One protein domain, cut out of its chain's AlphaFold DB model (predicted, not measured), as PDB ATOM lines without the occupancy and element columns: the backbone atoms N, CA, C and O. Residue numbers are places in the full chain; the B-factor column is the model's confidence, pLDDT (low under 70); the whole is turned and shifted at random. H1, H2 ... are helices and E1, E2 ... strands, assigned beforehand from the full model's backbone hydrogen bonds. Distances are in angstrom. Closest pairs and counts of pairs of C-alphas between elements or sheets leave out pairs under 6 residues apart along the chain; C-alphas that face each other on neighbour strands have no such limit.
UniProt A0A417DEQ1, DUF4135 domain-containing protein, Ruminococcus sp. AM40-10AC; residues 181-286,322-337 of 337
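This is residues 181 to 286 and 322 to 337 of the 337 residues of the protein "DUF4135 domain-containing protein" of Ruminococcus sp. AM40-10AC (UniProt A0A417DEQ1). The model is an elongated, two-part shape: the long helix H1 with the small hairpin E1 and E2 alongside it makes one half, and helix H2 reaches away to the other end of the longest axis, with the short helix H3 between H1 and H2. A second small hairpin, E3 and E4, lies off to one side, and the long stretch 225 to 244 loops out to the far end of H2. The 122 printed residues hold three named helices and four named strands, in the order H1, E1, E2, H2, H3, E3, E4, with two antiparallel sheets of two strands each, E1 - E2 and E3 - E4. The class is mixed, helices and strands, though under half of the residues are in named elements. The whole is only just loose, close to compact, with a radius of gyration of the C-alphas of 16.8 A, and spans 56 by 35 by 24 A.

H1, residues 185 to 204, comes closest to E2, residues 221 to 224, at the C-alphas of Tyr 191 and Tyr 221, 5.6 A apart. E2 forms a hairpin with E1, residues 215 to 218; they are antiparallel at 153 degrees, with N 216 and O 223 within hydrogen-bond range at 2.9 A. With residues 199 to 203 alone, H1 touches H3, residues 261 to 264; the closest C-alphas, of Tyr 203 and Val 261, are 5.4 A apart. H2, residues 245 to 258, is close to H3 but not clearly touching, the closest C-alphas being those of Leu 257 and His 263 at 6.4 A. H1 and H2 are apart. E3, residues 269 to 272, and E4, residues 279 to 281, form an antiparallel hairpin at 137 degrees, with N 271 and O 279 within hydrogen-bond range at 2.9 A. Every O i to N i+4 pair is within range in H1 and H2; H3 is too short for such a pair.

H1 begins at C-alpha 185 (39.219, -40.624, 45.424) and is 29.0 A long from first to last C-alpha. E1 and E2 follow, then H2, which begins at C-alpha 245 (43.468, -72.118, 7.666) and is 19.9 A long. After H3 and E3, E4 ends at C-alpha 281 (51.471, -50.671, 27.278).

The two C-alphas farthest apart, those of Lys 183 and Ser 243, are 56.4 A apart. Residues 287 to 321 are not printed, and C-alphas 286 and 322 are 6.8 A apart across that cut. The link from E2 to H2 is long. Residues 322 to 337 hold no named element, but 324 to 325 pair antiparallel with 328 to 329. The mean pLDDT of the printed part is 79.9; it is under 70 at residues 234 to 243, 273 to 277, 285 to 286 and 332 to 337.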
ATOM      1  N   PRO A 181      47.917 -33.594  40.621       91.94
ATOM      2  CA  PRO A 181      47.284 -34.670  41.373       91.94
ATOM      3  C   PRO A 181      45.786 -34.408  41.606       91.94
ATOM      4  O   PRO A 181      45.365 -33.274  41.845       91.94
ATOM      5  N   CYS A 182      44.998 -35.481  41.618       93.25
ATOM      6  CA  CYS A 182      43.657 -35.501  42.186       93.25
ATOM      7  C   CYS A 182      43.704 -35.183  43.688       93.25
ATOM      8  O   CYS A 182      44.622 -35.571  44.418       93.25
ATOM      9  N   LYS A 183      42.674 -34.497  44.172       93.31
ATOM     10  CA  LYS A 183      42.534 -34.088  45.577       93.31
ATOM     11  C   LYS A 183      41.969 -35.191  46.464       93.31
ATOM     12  O   LYS A 183      42.156 -35.145  47.677       93.31
ATOM     13  N   ASN A 184      41.215 -36.125  45.891       92.12
ATOM     14  CA  ASN A 184      40.517 -37.194  46.603       92.12
ATOM     15  C   ASN A 184      40.139 -38.332  45.639       92.12
ATOM     16  O   ASN A 184      40.304 -38.208  44.429       92.12
ATOM     17  N   GLU A 185      39.616 -39.429  46.185       90.12
ATOM     18  CA  GLU A 185      39.219 -40.624  45.424       90.12
ATOM     19  C   GLU A 185      38.068 -40.363  44.439       90.12
ATOM     20  O   GLU A 185      38.080 -40.902  43.337       90.12
ATOM     21  N   SER A 186      37.125 -39.472  44.763       92.44
ATOM     22  CA  SER A 186      36.038 -39.116  43.837       92.44
ATOM     23  C   SER A 186      36.566 -38.442  42.564       92.44
ATOM     24  O   SER A 186      36.082 -38.726  41.470       92.44
ATOM     25  N   GLU A 187      37.609 -37.610  42.667       94.56
ATOM     26  CA  GLU A 187      38.298 -37.052  41.495       94.56
ATOM     27  C   GLU A 187      38.991 -38.146  40.653       94.56
ATOM     28  O   GLU A 187      39.047 -38.033  39.427       94.56
ATOM     29  N   VAL A 188      39.462 -39.236  41.273       91.88
ATOM     30  CA  VAL A 188      40.014 -40.403  40.557       91.88
ATOM     31  C   VAL A 188      38.916 -41.162  39.807       91.88
ATOM     32  O   VAL A 188      39.085 -41.488  38.633       91.88
ATOM     33  N   GLU A 189      37.766 -41.406  40.437       91.94
ATOM     34  CA  GLU A 189      36.621 -42.046  39.775       91.94
ATOM     35  C   GLU A 189      36.146 -41.229  38.566       91.94
ATOM     36  O   GLU A 189      35.945 -41.762  37.472       91.94
ATOM     37  N   HIS A 190      36.039 -39.908  38.730       95.19
ATOM     38  CA  HIS A 190      35.677 -39.013  37.639       95.19
ATOM     39  C   HIS A 190      36.721 -38.991  36.512       95.19
ATOM     40  O   HIS A 190      36.343 -38.919  35.338       95.19
ATOM     41  N   TYR A 191      38.016 -39.080  36.836       93.94
ATOM     42  CA  TYR A 191      39.079 -39.214  35.839       93.94
ATOM     43  C   TYR A 191      38.858 -40.440  34.956       93.94
ATOM     44  O   TYR A 191      38.808 -40.322  33.730       93.94
ATOM     45  N   TYR A 192      38.660 -41.613  35.560       92.69
ATOM     46  CA  TYR A 192      38.468 -42.849  34.802       92.69
ATOM     47  C   TYR A 192      37.130 -42.885  34.058       92.69
ATOM     48  O   TYR A 192      37.059 -43.397  32.940       92.69
ATOM     49  N   PHE A 193      36.091 -42.248  34.596       94.56
ATOM     50  CA  PHE A 193      34.852 -42.036  33.853       94.56
ATOM     51  C   PHE A 193      35.090 -41.208  32.577       94.56
ATOM     52  O   PHE A 193      34.633 -41.577  31.492       94.56
ATOM     53  N   ARG A 194      35.868 -40.118  32.667       95.44
ATOM     54  CA  ARG A 194      36.270 -39.308  31.503       95.44
ATOM     55  C   ARG A 194      37.173 -40.083  30.542       95.44
ATOM     56  O   ARG A 194      36.990 -39.954  29.332       95.44
ATOM     57  N   MET A 195      38.074 -40.930  31.043       93.00
ATOM     58  CA  MET A 195      38.855 -41.858  30.213       93.00
ATOM     59  C   MET A 195      37.944 -42.784  29.400       93.00
ATOM     60  O   MET A 195      38.193 -42.988  28.215       93.00
ATOM     61  N   GLY A 196      36.838 -43.268  29.976       93.75
ATOM     62  CA  GLY A 196      35.825 -44.044  29.252       93.75
ATOM     63  C   GLY A 196      35.178 -43.274  28.092       93.75
ATOM     64  O   GLY A 196      34.955 -43.835  27.017       93.75
ATOM     65  N   ILE A 197      34.939 -41.969  28.261       95.56
ATOM     66  CA  ILE A 197      34.453 -41.100  27.174       95.56
ATOM     67  C   ILE A 197      35.516 -40.971  26.073       95.56
ATOM     68  O   ILE A 197      35.187 -41.098  24.892       95.56
ATOM     69  N   HIS A 198      36.786 -40.763  26.435       94.56
ATOM     70  CA  HIS A 198      37.883 -40.714  25.461       94.56
ATOM     71  C   HIS A 198      38.056 -42.039  24.717       94.56
ATOM     72  O   HIS A 198      38.232 -42.016  23.500       94.56
ATOM     73  N   LEU A 199      37.911 -43.177  25.402       93.31
ATOM     74  CA  LEU A 199      37.954 -44.510  24.801       93.31
ATOM     75  C   LEU A 199      36.851 -44.686  23.753       93.31
ATOM     76  O   LEU A 199      37.115 -45.134  22.636       93.31
ATOM     77  N   PHE A 200      35.623 -44.282  24.087       93.88
ATOM     78  CA  PHE A 200      34.506 -44.295  23.144       93.88
ATOM     79  C   PHE A 200      34.779 -43.399  21.931       93.88
ATOM     80  O   PHE A 200      34.568 -43.826  20.795       93.88
ATOM     81  N   LEU A 201      35.271 -42.177  22.148       93.81
ATOM     82  CA  LEU A 201      35.596 -41.250  21.064       93.81
ATOM     83  C   LEU A 201      36.732 -41.759  20.178       93.81
ATOM     84  O   LEU A 201      36.638 -41.654  18.958       93.81
ATOM     85  N   GLY A 202      37.783 -42.321  20.776       91.88
ATOM     86  CA  GLY A 202      38.884 -42.949  20.055       91.88
ATOM     87  C   GLY A 202      38.376 -44.067  19.152       91.88
ATOM     88  O   GLY A 202      38.657 -44.067  17.958       91.88
ATOM     89  N   TYR A 203      37.532 -44.951  19.687       91.38
ATOM     90  CA  TYR A 203      36.906 -46.019  18.909       91.38
ATOM     91  C   TYR A 203      36.017 -45.479  17.779       91.38
ATOM     92  O   TYR A 203      36.173 -45.870  16.623       91.38
ATOM     93  N   ALA A 204      35.107 -44.550  18.088       91.38
ATOM     94  CA  ALA A 204      34.147 -44.015  17.124       91.38
ATOM     95  C   ALA A 204      34.815 -43.238  15.977       91.38
ATOM     96  O   ALA A 204      34.311 -43.244  14.854       91.38
ATOM     97  N   LEU A 205      35.943 -42.577  16.250       91.25
ATOM     98  CA  LEU A 205      36.725 -41.825  15.264       91.25
ATOM     99  C   LEU A 205      37.837 -42.664  14.618       91.25
ATOM    100  O   LEU A 205      38.614 -42.131  13.825       91.25
ATOM    101  N   GLY A 206      37.923 -43.955  14.955       88.12
ATOM    102  CA  GLY A 206      38.937 -44.874  14.447       88.12
ATOM    103  C   GLY A 206      40.366 -44.478  14.812       88.12
ATOM    104  O   GLY A 206      41.281 -44.849  14.087       88.12
ATOM    105  N   ALA A 207      40.550 -43.690  15.870       88.25
ATOM    106  CA  ALA A 207      41.850 -43.192  16.283       88.25
ATOM    107  C   ALA A 207      42.772 -44.330  16.708       88.25
ATOM    108  O   ALA A 207      42.343 -45.322  17.301       88.25
ATOM    109  N   THR A 208      44.049 -44.132  16.431       80.69
ATOM    110  CA  THR A 208      45.136 -45.002  16.870       80.69
ATOM    111  C   THR A 208      46.059 -44.199  17.773       80.69
ATOM    112  O   THR A 208      46.011 -42.975  17.750       80.69
ATOM    113  N   ASP A 209      46.936 -44.852  18.524       81.81
ATOM    114  CA  ASP A 209      48.033 -44.156  19.214       81.81
ATOM    115  C   ASP A 209      47.628 -43.280  20.420       81.81
ATOM    116  O   ASP A 209      48.306 -42.332  20.797       81.81
ATOM    117  N   LEU A 210      46.535 -43.624  21.102       84.50
ATOM    118  CA  LEU A 210      46.201 -43.059  22.417       84.50
ATOM    119  C   LEU A 210      46.914 -43.800  23.551       84.50
ATOM    120  O   LEU A 210      46.276 -44.278  24.489       84.50
ATOM    121  N   HIS A 211      48.231 -43.937  23.453       80.62
ATOM    122  CA  HIS A 211      49.053 -44.451  24.547       80.62
ATOM    123  C   HIS A 211      49.267 -43.366  25.612       80.62
ATOM    124  O   HIS A 211      49.009 -42.181  25.403       80.62
ATOM    125  N   GLY A 212      49.739 -43.773  26.791       77.31
ATOM    126  CA  GLY A 212      49.829 -42.880  27.947       77.31
ATOM    127  C   GLY A 212      50.769 -41.679  27.781       77.31
ATOM    128  O   GLY A 212      50.659 -40.729  28.543       77.31
ATOM    129  N   GLU A 213      51.674 -41.656  26.800       79.44
ATOM    130  CA  GLU A 213      52.497 -40.455  26.565       79.44
ATOM    131  C   GLU A 213      51.714 -39.322  25.877       79.44
ATOM    132  O   GLU A 213      52.084 -38.159  26.012       79.44
ATOM    133  N   ASN A 214      50.585 -39.650  25.235       88.25
ATOM    134  CA  ASN A 214      49.680 -38.702  24.584       88.25
ATOM    135  C   ASN A 214      48.537 -38.237  25.502       88.25
ATOM    136  O   ASN A 214      47.627 -37.536  25.047       88.25
ATOM    137  N   ILE A 215      48.575 -38.597  26.793       90.94
ATOM    138  CA  ILE A 215      47.584 -38.199  27.798       90.94
ATOM    139  C   ILE A 215      48.285 -37.558  28.996       90.94
ATOM    140  O   ILE A 215      49.183 -38.150  29.588       90.94
ATOM    141  N   ILE A 216      47.824 -36.374  29.396       92.38
ATOM    142  CA  ILE A 216      48.240 -35.728  30.644       92.38
ATOM    143  C   ILE A 216      47.113 -35.832  31.671       92.38
ATOM    144  O   ILE A 216      45.977 -35.435  31.398       92.38
ATOM    145  N   ALA A 217      47.433 -36.327  32.866       93.25
ATOM    146  CA  ALA A 217      46.522 -36.348  34.002       93.25
ATOM    147  C   ALA A 217      46.498 -34.985  34.715       93.25
ATOM    148  O   ALA A 217      47.363 -34.674  35.534       93.25
ATOM    149  N   HIS A 218      45.505 -34.154  34.396       95.19
ATOM    150  CA  HIS A 218      45.315 -32.829  34.986       95.19
ATOM    151  C   HIS A 218      44.229 -32.869  36.073       95.19
ATOM    152  O   HIS A 218      43.077 -32.490  35.853       95.19
ATOM    153  N   GLY A 219      44.578 -33.371  37.257       94.50
ATOM    154  CA  GLY A 219      43.613 -33.682  38.311       94.50
ATOM    155  C   GLY A 219      42.618 -34.731  37.817       94.50
ATOM    156  O   GLY A 219      43.004 -35.729  37.217       94.50
ATOM    157  N   GLU A 220      41.323 -34.468  37.989       95.19
ATOM    158  CA  GLU A 220      40.256 -35.345  37.487       95.19
ATOM    159  C   GLU A 220      40.060 -35.308  35.954       95.19
ATOM    160  O   GLU A 220      39.135 -35.941  35.438       95.19
ATOM    161  N   TYR A 221      40.870 -34.547  35.208       96.31
ATOM    162  CA  TYR A 221      40.704 -34.324  33.769       96.31
ATOM    163  C   TYR A 221      41.835 -34.986  32.962       96.31
ATOM    164  O   TYR A 221      42.948 -34.459  32.934       96.31
ATOM    165  N   PRO A 222      41.580 -36.113  32.269       94.44
ATOM    166  CA  PRO A 222      42.501 -36.621  31.256       94.44
ATOM    167  C   PRO A 222      42.504 -35.685  30.044       94.44
ATOM    168  O   PRO A 222      41.452 -35.378  29.485       94.44
ATOM    169  N   VAL A 223      43.684 -35.224  29.629       94.56
ATOM    170  CA  VAL A 223      43.837 -34.326  28.479       94.56
ATOM    171  C   VAL A 223      44.637 -35.025  27.390       94.56
ATOM    172  O   VAL A 223      45.807 -35.340  27.590       94.56
ATOM    173  N   ILE A 224      44.009 -35.241  26.233       92.75
ATOM    174  CA  ILE A 224      44.683 -35.771  25.043       92.75
ATOM    175  C   ILE A 224      45.492 -34.643  24.396       92.75
ATOM    176  O   ILE A 224      44.917 -33.626  23.999       92.75
ATOM    177  N   ILE A 225      46.810 -34.815  24.306       89.38
ATOM    178  CA  ILE A 225      47.725 -33.781  23.795       89.38
ATOM    179  C   ILE A 225      48.154 -34.007  22.350       89.38
ATOM    180  O   ILE A 225      48.594 -33.059  21.701       89.38
ATOM    181  N   ASP A 226      47.989 -35.215  21.817       86.25
ATOM    182  CA  ASP A 226      48.245 -35.494  20.409       86.25
ATOM    183  C   ASP A 226      47.003 -36.056  19.720       86.25
ATOM    184  O   ASP A 226      46.337 -36.965  20.207       86.25
ATOM    185  N   MET A 227      46.676 -35.449  18.586       86.38
ATOM    186  CA  MET A 227      45.477 -35.714  17.799       86.38
ATOM    187  C   MET A 227      45.824 -36.001  16.333       86.38
ATOM    188  O   MET A 227      44.950 -35.939  15.460       86.38
ATOM    189  N   GLU A 228      47.092 -36.276  16.014       82.31
ATOM    190  CA  GLU A 228      47.526 -36.480  14.632       82.31
ATOM    191  C   GLU A 228      46.820 -37.657  13.942       82.31
ATOM    192  O   GLU A 228      46.452 -37.557  12.763       82.31
ATOM    193  N   THR A 229      46.513 -38.703  14.710       82.88
ATOM    194  CA  THR A 229      45.873 -39.954  14.282       82.88
ATOM    195  C   THR A 229      44.347 -39.883  14.204       82.88
ATOM    196  O   THR A 229      43.694 -40.898  13.962       82.88
ATOM    197  N   TYR A 230      43.755 -38.695  14.372       85.06
ATOM    198  CA  TYR A 230      42.309 -38.479  14.305       85.06
ATOM    199  C   TYR A 230      41.857 -37.792  13.001       85.06
ATOM    200  O   TYR A 230      42.469 -36.801  12.586       85.06
ATOM    201  N   PRO A 231      40.736 -38.215  12.382       84.94
ATOM    202  CA  PRO A 231      40.193 -39.567  12.481       84.94
ATOM    203  C   PRO A 231      41.211 -40.564  11.920       84.94
ATOM    204  O   PRO A 231      41.955 -40.238  10.990       84.94
ATOM    205  N   GLY A 232      41.238 -41.766  12.478       82.25
ATOM    206  CA  GLY A 232      42.146 -42.791  11.987       82.25
ATOM    207  C   GLY A 232      41.526 -43.604  10.857       82.25
ATOM    208  O   GLY A 232      40.356 -43.455  10.490       82.25
ATOM    209  N   TYR A 233      42.347 -44.462  10.262       75.00
ATOM    210  CA  TYR A 233      41.931 -45.335   9.174       75.00
ATOM    211  C   TYR A 233      41.671 -46.742   9.706       75.00
ATOM    212  O   TYR A 233      42.604 -47.521   9.917       75.00
ATOM    213  N   LEU A 234      40.396 -47.097   9.869       67.31
ATOM    214  CA  LEU A 234      40.015 -48.478  10.152       67.31
ATOM    215  C   LEU A 234      40.321 -49.333   8.920       67.31
ATOM    216  O   LEU A 234      39.697 -49.196   7.864       67.31
ATOM    217  N   LYS A 235      41.314 -50.218   9.041       62.94
ATOM    218  CA  LYS A 235      41.705 -51.131   7.966       62.94
ATOM    219  C   LYS A 235      40.548 -52.078   7.628       62.94
ATOM    220  O   LYS A 235      40.369 -53.108   8.272       62.94
ATOM    221  N   GLN A 236      39.832 -51.795   6.543       58.53
ATOM    222  CA  GLN A 236      38.972 -52.772   5.872       58.53
ATOM    223  C   GLN A 236      39.844 -53.719   5.035       58.53
ATOM    224  O   GLN A 236      39.917 -53.604   3.813       58.53
ATOM    225  N   GLN A 237      40.588 -54.621   5.678       56.50
ATOM    226  CA  GLN A 237      41.278 -55.676   4.934       56.50
ATOM    227  C   GLN A 237      40.287 -56.772   4.548       56.50
ATOM    228  O   GLN A 237      39.521 -57.256   5.380       56.50
ATOM    229  N   SER A 238      40.312 -57.176   3.279       55.44
ATOM    230  CA  SER A 238      39.527 -58.305   2.802       55.44
ATOM    231  C   SER A 238      40.040 -59.605   3.437       55.44
ATOM    232  O   SER A 238      41.242 -59.895   3.474       55.44
ATOM    233  N   GLU A 239      39.110 -60.439   3.901       55.50
ATOM    234  CA  GLU A 239      39.380 -61.764   4.486       55.50
ATOM    235  C   GLU A 239      40.063 -62.745   3.507       55.50
ATOM    236  O   GLU A 239      40.385 -63.873   3.876       55.50
ATOM    237  N   LYS A 240      40.262 -62.358   2.240       52.75
ATOM    238  CA  LYS A 240      40.449 -63.301   1.130       52.75
ATOM    239  C   LYS A 240      41.886 -63.742   0.857       52.75
ATOM    240  O   LYS A 240      42.058 -64.786   0.237       52.75
ATOM    241  N   ASP A 241      42.892 -63.048   1.381       53.28
ATOM    242  CA  ASP A 241      44.296 -63.373   1.084       53.28
ATOM    243  C   ASP A 241      44.974 -64.080   2.264       53.28
ATOM    244  O   ASP A 241      45.692 -63.450   3.040       53.28
ATOM    245  N   GLY A 242      44.689 -65.373   2.427       58.00
ATOM    246  CA  GLY A 242      45.393 -66.282   3.335       58.00
ATOM    247  C   GLY A 242      45.447 -67.673   2.706       58.00
ATOM    248  O   GLY A 242      44.411 -68.202   2.290       58.00
ATOM    249  N   SER A 243      46.643 -68.243   2.587       63.97
ATOM    250  CA  SER A 243      46.881 -69.519   1.905       63.97
ATOM    251  C   SER A 243      46.526 -70.725   2.785       63.97
ATOM    252  O   SER A 243      46.089 -71.756   2.273       63.97
ATOM    253  N   SER A 244      46.616 -70.569   4.111       78.62
ATOM    254  CA  SER A 244      46.321 -71.610   5.105       78.62
ATOM    255  C   SER A 244      45.126 -71.271   6.015       78.62
ATOM    256  O   SER A 244      44.692 -70.124   6.123       78.62
ATOM    257  N   VAL A 245      44.560 -72.288   6.680       78.69
ATOM    258  CA  VAL A 245      43.468 -72.118   7.666       78.69
ATOM    259  C   VAL A 245      43.936 -71.311   8.882       78.69
ATOM    260  O   VAL A 245      43.192 -70.474   9.386       78.69
ATOM    261  N   GLU A 246      45.178 -71.520   9.314       79.06
ATOM    262  CA  GLU A 246      45.787 -70.797  10.434       79.06
ATOM    263  C   GLU A 246      45.998 -69.313  10.103       79.06
ATOM    264  O   GLU A 246      45.624 -68.449  10.894       79.06
ATOM    265  N   GLU A 247      46.482 -68.997   8.896       76.12
ATOM    266  CA  GLU A 247      46.592 -67.611   8.413       76.12
ATOM    267  C   GLU A 247      45.229 -66.916   8.383       76.12
ATOM    268  O   GLU A 247      45.112 -65.765   8.802       76.12
ATOM    269  N   LYS A 248      44.177 -67.617   7.944       76.81
ATOM    270  CA  LYS A 248      42.810 -67.077   7.935       76.81
ATOM    271  C   LYS A 248      42.290 -66.797   9.347       76.81
ATOM    272  O   LYS A 248      41.708 -65.737   9.570       76.81
ATOM    273  N   ILE A 249      42.512 -67.703  10.304       78.94
ATOM    274  CA  ILE A 249      42.110 -67.500  11.706       78.94
ATOM    275  C   ILE A 249      42.866 -66.316  12.318       78.94
ATOM    276  O   ILE A 249      42.227 -65.430  12.895       78.94
ATOM    277  N   ASN A 250      44.189 -66.252  12.145       77.94
ATOM    278  CA  ASN A 250      45.009 -65.156  12.663       77.94
ATOM    279  C   ASN A 250      44.564 -63.812  12.076       77.94
ATOM    280  O   ASN A 250      44.253 -62.892  12.830       77.94
ATOM    281  N   LYS A 251      44.379 -63.737  10.754       74.75
ATOM    282  CA  LYS A 251      43.900 -62.528  10.070       74.75
ATOM    283  C   LYS A 251      42.505 -62.108  10.535       74.75
ATOM    284  O   LYS A 251      42.267 -60.932  10.789       74.75
ATOM    285  N   SER A 252      41.582 -63.058  10.711       79.19
ATOM    286  CA  SER A 252      40.241 -62.760  11.240       79.19
ATOM    287  C   SER A 252      40.285 -62.211  12.672       79.19
ATOM    288  O   SER A 252      39.490 -61.342  13.032       79.19
ATOM    289  N   THR A 253      41.234 -62.684  13.483       80.06
ATOM    290  CA  THR A 253      41.431 -62.226  14.863       80.06
ATOM    291  C   THR A 253      42.032 -60.823  14.882       80.06
ATOM    292  O   THR A 253      41.529 -59.956  15.593       80.06
ATOM    293  N   GLU A 254      43.039 -60.563  14.047       77.19
ATOM    294  CA  GLU A 254      43.633 -59.235  13.865       77.19
ATOM    295  C   GLU A 254      42.596 -58.202  13.408       77.19
ATOM    296  O   GLU A 254      42.534 -57.110  13.968       77.19
ATOM    297  N   ILE A 255      41.725 -58.556  12.456       78.88
ATOM    298  CA  ILE A 255      40.636 -57.681  11.993       78.88
ATOM    299  C   ILE A 255      39.657 -57.369  13.130       78.88
ATOM    300  O   ILE A 255      39.234 -56.222  13.276       78.88
ATOM    301  N   LYS A 256      39.287 -58.357  13.953       82.44
ATOM    302  CA  LYS A 256      38.398 -58.128  15.104       82.44
ATOM    303  C   LYS A 256      39.039 -57.211  16.145       82.44
ATOM    304  O   LYS A 256      38.366 -56.318  16.644       82.44
ATOM    305  N   LEU A 257      40.327 -57.399  16.438       81.44
ATOM    306  CA  LEU A 257      41.070 -56.538  17.361       81.44
ATOM    307  C   LEU A 257      41.192 -55.106  16.823       81.44
ATOM    308  O   LEU A 257      40.935 -54.162  17.569       81.44
ATOM    309  N   ALA A 258      41.493 -54.948  15.530       77.31
ATOM    310  CA  ALA A 258      41.566 -53.649  14.856       77.31
ATOM    311  C   ALA A 258      40.217 -52.907  14.825       77.31
ATOM    312  O   ALA A 258      40.189 -51.682  14.815       77.31
ATOM    313  N   ASN A 259      39.097 -53.635  14.852       81.25
ATOM    314  CA  ASN A 259      37.745 -53.073  14.926       81.25
ATOM    315  C   ASN A 259      37.174 -53.077  16.355       81.25
ATOM    316  O   ASN A 259      35.960 -53.121  16.537       81.25
ATOM    317  N   SER A 260      38.031 -53.060  17.376       87.31
ATOM    318  CA  SER A 260      37.622 -53.002  18.782       87.31
ATOM    319  C   SER A 260      38.231 -51.793  19.488       87.31
ATOM    320  O   SER A 260      39.160 -51.161  18.988       87.31
ATOM    321  N   VAL A 261      37.757 -51.510  20.701       86.56
ATOM    322  CA  VAL A 261      38.307 -50.460  21.575       86.56
ATOM    323  C   VAL A 261      39.795 -50.653  21.908       86.56
ATOM    324  O   VAL A 261      40.469 -49.682  22.236       86.56
ATOM    325  N   ILE A 262      40.337 -51.870  21.768       84.06
ATOM    326  CA  ILE A 262      41.770 -52.160  21.967       84.06
ATOM    327  C   ILE A 262      42.627 -51.408  20.941       84.06
ATOM    328  O   ILE A 262      43.728 -50.970  21.263       84.06
ATOM    329  N   HIS A 263      42.115 -51.199  19.723       83.69
ATOM    330  CA  HIS A 263      42.860 -50.533  18.651       83.69
ATOM    331  C   HIS A 263      43.196 -49.068  18.956       83.69
ATOM    332  O   HIS A 263      44.137 -48.526  18.378       83.69
ATOM    333  N   THR A 264      42.474 -48.450  19.895       86.88
ATOM    334  CA  THR A 264      42.719 -47.065  20.305       86.88
ATOM    335  C   THR A 264      44.117 -46.858  20.880       86.88
ATOM    336  O   THR A 264      44.671 -45.778  20.727       86.88
ATOM    337  N   GLY A 265      44.700 -47.880  21.520       83.00
ATOM    338  CA  GLY A 265      45.957 -47.774  22.271       83.00
ATOM    339  C   GLY A 265      45.786 -47.376  23.743       83.00
ATOM    340  O   GLY A 265      46.758 -47.422  24.491       83.00
ATOM    341  N   MET A 266      44.561 -47.047  24.186       86.06
ATOM    342  CA  MET A 266      44.300 -46.676  25.586       86.06
ATOM    343  C   MET A 266      44.299 -47.875  26.532       86.06
ATOM    344  O   MET A 266      44.733 -47.758  27.676       86.06
ATOM    345  N   LEU A 267      43.770 -49.011  26.074       84.94
ATOM    346  CA  LEU A 267      43.703 -50.249  26.851       84.94
ATOM    347  C   LEU A 267      45.026 -51.020  26.757       84.94
ATOM    348  O   LEU A 267      45.754 -50.820  25.789       84.94
ATOM    349  N   PRO A 268      45.327 -51.939  27.693       77.94
ATOM    350  CA  PRO A 268      46.541 -52.746  27.629       77.94
ATOM    351  C   PRO A 268      46.678 -53.495  26.296       77.94
ATOM    352  O   PRO A 268      45.934 -54.437  26.014       77.94
ATOM    353  N   VAL A 269      47.661 -53.097  25.486       72.94
ATOM    354  CA  VAL A 269      47.998 -53.757  24.218       72.94
ATOM    355  C   VAL A 269      49.349 -54.445  24.346       72.94
ATOM    356  O   VAL A 269      50.320 -53.864  24.838       72.94
ATOM    357  N   LEU A 270      49.433 -55.688  23.860       73.94
ATOM    358  CA  LEU A 270      50.710 -56.375  23.678       73.94
ATOM    359  C   LEU A 270      51.546 -55.609  22.656       73.94
ATOM    360  O   LEU A 270      51.324 -55.727  21.454       73.94
ATOM    361  N   THR A 271      52.507 -54.838  23.154       73.50
ATOM    362  CA  THR A 271      53.370 -54.000  22.321       73.50
ATOM    363  C   THR A 271      54.567 -54.807  21.837       73.50
ATOM    364  O   THR A 271      54.888 -54.796  20.650       73.50
ATOM    365  N   TRP A 272      55.189 -55.583  22.733       72.19
ATOM    366  CA  TRP A 272      56.337 -56.418  22.388       72.19
ATOM    367  C   TRP A 272      56.352 -57.768  23.110       72.19
ATOM    368  O   TRP A 272      55.784 -57.943  24.186       72.19
ATOM    369  N   GLY A 273      57.096 -58.710  22.523       67.12
ATOM    370  CA  GLY A 273      57.415 -59.999  23.127       67.12
ATOM    371  C   GLY A 273      56.320 -61.063  23.005       67.12
ATOM    372  O   GLY A 273      55.249 -60.854  22.441       67.12
ATOM    373  N   ARG A 274      56.626 -62.264  23.509       66.88
ATOM    374  CA  ARG A 274      55.730 -63.434  23.586       66.88
ATOM    375  C   ARG A 274      56.006 -64.186  24.895       66.88
ATOM    376  O   ARG A 274      57.061 -64.014  25.500       66.88
ATOM    377  N   GLY A 275      55.078 -65.040  25.332       66.75
ATOM    378  CA  GLY A 275      55.281 -65.866  26.536       66.75
ATOM    379  C   GLY A 275      55.434 -65.029  27.813       66.75
ATOM    380  O   GLY A 275      54.574 -64.194  28.065       66.75
ATOM    381  N   ASN A 276      56.509 -65.240  28.579       64.38
ATOM    382  CA  ASN A 276      56.801 -64.518  29.831       64.38
ATOM    383  C   ASN A 276      57.558 -63.191  29.623       64.38
ATOM    384  O   ASN A 276      57.821 -62.486  30.588       64.38
ATOM    385  N   SER A 277      57.917 -62.843  28.385       64.56
ATOM    386  CA  SER A 277      58.630 -61.598  28.048       64.56
ATOM    387  C   SER A 277      57.714 -60.573  27.377       64.56
ATOM    388  O   SER A 277      58.148 -59.838  26.492       64.56
ATOM    389  N   ARG A 278      56.422 -60.585  27.726       72.88
ATOM    390  CA  ARG A 278      55.419 -59.682  27.154       72.88
ATOM    391  C   ARG A 278      55.512 -58.317  27.809       72.88
ATOM    392  O   ARG A 278      55.565 -58.220  29.028       72.88
ATOM    393  N   VAL A 279      55.457 -57.287  26.980       72.19
ATOM    394  CA  VAL A 279      55.312 -55.903  27.413       72.19
ATOM    395  C   VAL A 279      53.933 -55.423  26.991       72.19
ATOM    396  O   VAL A 279      53.618 -55.393  25.796       72.19
ATOM    397  N   LEU A 280      53.117 -55.087  27.985       75.00
ATOM    398  CA  LEU A 280      51.819 -54.450  27.808       75.00
ATOM    399  C   LEU A 280      51.994 -52.950  28.048       75.00
ATOM    400  O   LEU A 280      52.550 -52.560  29.070       75.00
ATOM    401  N   ILE A 281      51.528 -52.128  27.111       74.50
ATOM    402  CA  ILE A 281      51.471 -50.671  27.278       74.50
ATOM    403  C   ILE A 281      50.001 -50.268  27.310       74.50
ATOM    404  O   ILE A 281      49.184 -50.828  26.578       74.50
ATOM    405  N   SER A 282      49.666 -49.341  28.202       74.69
ATOM    406  CA  SER A 282      48.310 -48.855  28.439       74.69
ATOM    407  C   SER A 282      48.356 -47.377  28.807       74.69
ATOM    408  O   SER A 282      49.303 -46.929  29.456       74.69
ATOM    409  N   ALA A 283      47.315 -46.632  28.449       75.75
ATOM    410  CA  ALA A 283      47.118 -45.267  28.926       75.75
ATOM    411  C   ALA A 283      46.422 -45.206  30.298       75.75
ATOM    412  O   ALA A 283      46.283 -44.133  30.873       75.75
ATOM    413  N   MET A 284      46.014 -46.360  30.839       71.88
ATOM    414  CA  MET A 284      45.361 -46.474  32.151       71.88
ATOM    415  C   MET A 284      46.327 -46.337  33.340       71.88
ATOM    416  O   MET A 284      45.885 -46.453  34.472       71.88
ATOM    417  N   GLY A 285      47.610 -46.058  33.078       62.16
ATOM    418  CA  GLY A 285      48.611 -45.692  34.077       62.16
ATOM    419  C   GLY A 285      49.029 -46.846  34.988       62.16
ATOM    420  O   GLY A 285      48.283 -47.271  35.861       62.16
ATOM    421  N   THR A 286      50.272 -47.300  34.851       64.31
ATOM    422  CA  THR A 286      50.947 -48.083  35.892       64.31
ATOM    423  C   THR A 286      52.261 -47.385  36.225       64.31
ATOM    424  O   THR A 286      52.923 -46.837  35.343       64.31
ATOM    425  N   ILE A 322      49.653 -40.799  34.572       81.56
ATOM    426  CA  ILE A 322      49.433 -41.424  35.882       81.56
ATOM    427  C   ILE A 322      48.639 -40.473  36.776       81.56
ATOM    428  O   ILE A 322      49.089 -39.366  37.084       81.56
ATOM    429  N   VAL A 323      47.491 -40.951  37.255       82.44
ATOM    430  CA  VAL A 323      46.689 -40.268  38.272       82.44
ATOM    431  C   VAL A 323      47.369 -40.393  39.629       82.44
ATOM    432  O   VAL A 323      47.815 -41.474  40.017       82.44
ATOM    433  N   ARG A 324      47.441 -39.285  40.372       82.94
ATOM    434  CA  ARG A 324      48.022 -39.252  41.718       82.94
ATOM    435  C   ARG A 324      47.047 -38.662  42.723       82.94
ATOM    436  O   ARG A 324      46.399 -37.674  42.409       82.94
ATOM    437  N   VAL A 325      47.023 -39.188  43.944       83.00
ATOM    438  CA  VAL A 325      46.379 -38.576  45.118       83.00
ATOM    439  C   VAL A 325      47.439 -38.403  46.198       83.00
ATOM    440  O   VAL A 325      48.176 -39.338  46.501       83.00
ATOM    441  N   ASN A 326      47.566 -37.201  46.770       75.25
ATOM    442  CA  ASN A 326      48.624 -36.883  47.746       75.25
ATOM    443  C   ASN A 326      50.042 -37.271  47.260       75.25
ATOM    444  O   ASN A 326      50.868 -37.725  48.047       75.25
ATOM    445  N   TYR A 327      50.315 -37.091  45.962       70.75
ATOM    446  CA  TYR A 327      51.560 -37.461  45.265       70.75
ATOM    447  C   TYR A 327      51.832 -38.968  45.100       70.75
ATOM    448  O   TYR A 327      52.763 -39.333  44.377       70.75
ATOM    449  N   SER A 328      50.990 -39.834  45.656       71.81
ATOM    450  CA  SER A 328      51.025 -41.281  45.428       71.81
ATOM    451  C   SER A 328      50.228 -41.639  44.179       71.81
ATOM    452  O   SER A 328      49.133 -41.112  43.991       71.81
ATOM    453  N   ALA A 329      50.753 -42.515  43.323       71.31
ATOM    454  CA  ALA A 329      49.991 -43.010  42.181       71.31
ATOM    455  C   ALA A 329      48.769 -43.815  42.622       71.31
ATOM    456  O   ALA A 329      48.769 -44.460  43.672       71.31
ATOM    457  N   THR A 330      47.721 -43.755  41.810       70.19
ATOM    458  CA  THR A 330      46.474 -44.476  42.040       70.19
ATOM    459  C   THR A 330      46.079 -45.199  40.761       70.19
ATOM    460  O   THR A 330      45.938 -44.583  39.704       70.19
ATOM    461  N   GLU A 331      45.925 -46.515  40.863       70.75
ATOM    462  CA  GLU A 331      45.461 -47.360  39.764       70.75
ATOM    463  C   GLU A 331      43.946 -47.228  39.570       70.75
ATOM    464  O   GLU A 331      43.251 -46.571  40.351       70.75
ATOM    465  N   LEU A 332      43.432 -47.845  38.506       67.75
ATOM    466  CA  LEU A 332      41.998 -47.972  38.281       67.75
ATOM    467  C   LEU A 332      41.351 -48.654  39.506       67.75
ATOM    468  O   LEU A 332      41.751 -49.770  39.844       67.75
ATOM    469  N   PRO A 333      40.372 -48.017  40.178       63.34
ATOM    470  CA  PRO A 333      39.679 -48.623  41.309       63.34
ATOM    471  C   PRO A 333      39.129 -50.016  40.974       63.34
ATOM    472  O   PRO A 333      38.497 -50.193  39.935       63.34
ATOM    473  N   GLU A 334      39.306 -50.992  41.871       61.31
ATOM    474  CA  GLU A 334      38.932 -52.399  41.624       61.31
ATOM    475  C   GLU A 334      37.457 -52.593  41.235       61.31
ATOM    476  O   GLU A 334      37.124 -53.534  40.524       61.31
ATOM    477  N   HIS A 335      36.569 -51.696  41.668       55.84
ATOM    478  CA  HIS A 335      35.140 -51.747  41.354       55.84
ATOM    479  C   HIS A 335      34.792 -51.271  39.929       55.84
ATOM    480  O   HIS A 335      33.636 -51.385  39.521       55.84
ATOM    481  N   LEU A 336      35.762 -50.714  39.195       54.88
ATOM    482  CA  LEU A 336      35.640 -50.318  37.788       54.88
ATOM    483  C   LEU A 336      36.239 -51.358  36.819       54.88
ATOM    484  O   LEU A 336      36.175 -51.133  35.608       54.88
ATOM    485  N   ASN A 337      36.813 -52.459  37.331       50.28
ATOM    486  CA  ASN A 337      37.355 -53.571  36.535       50.28
ATOM    487  C   ASN A 337      36.286 -54.543  36.025       50.28
ATOM    488  O   ASN A 337      35.327 -54.840  36.776       50.28
TER     489      ASN A 337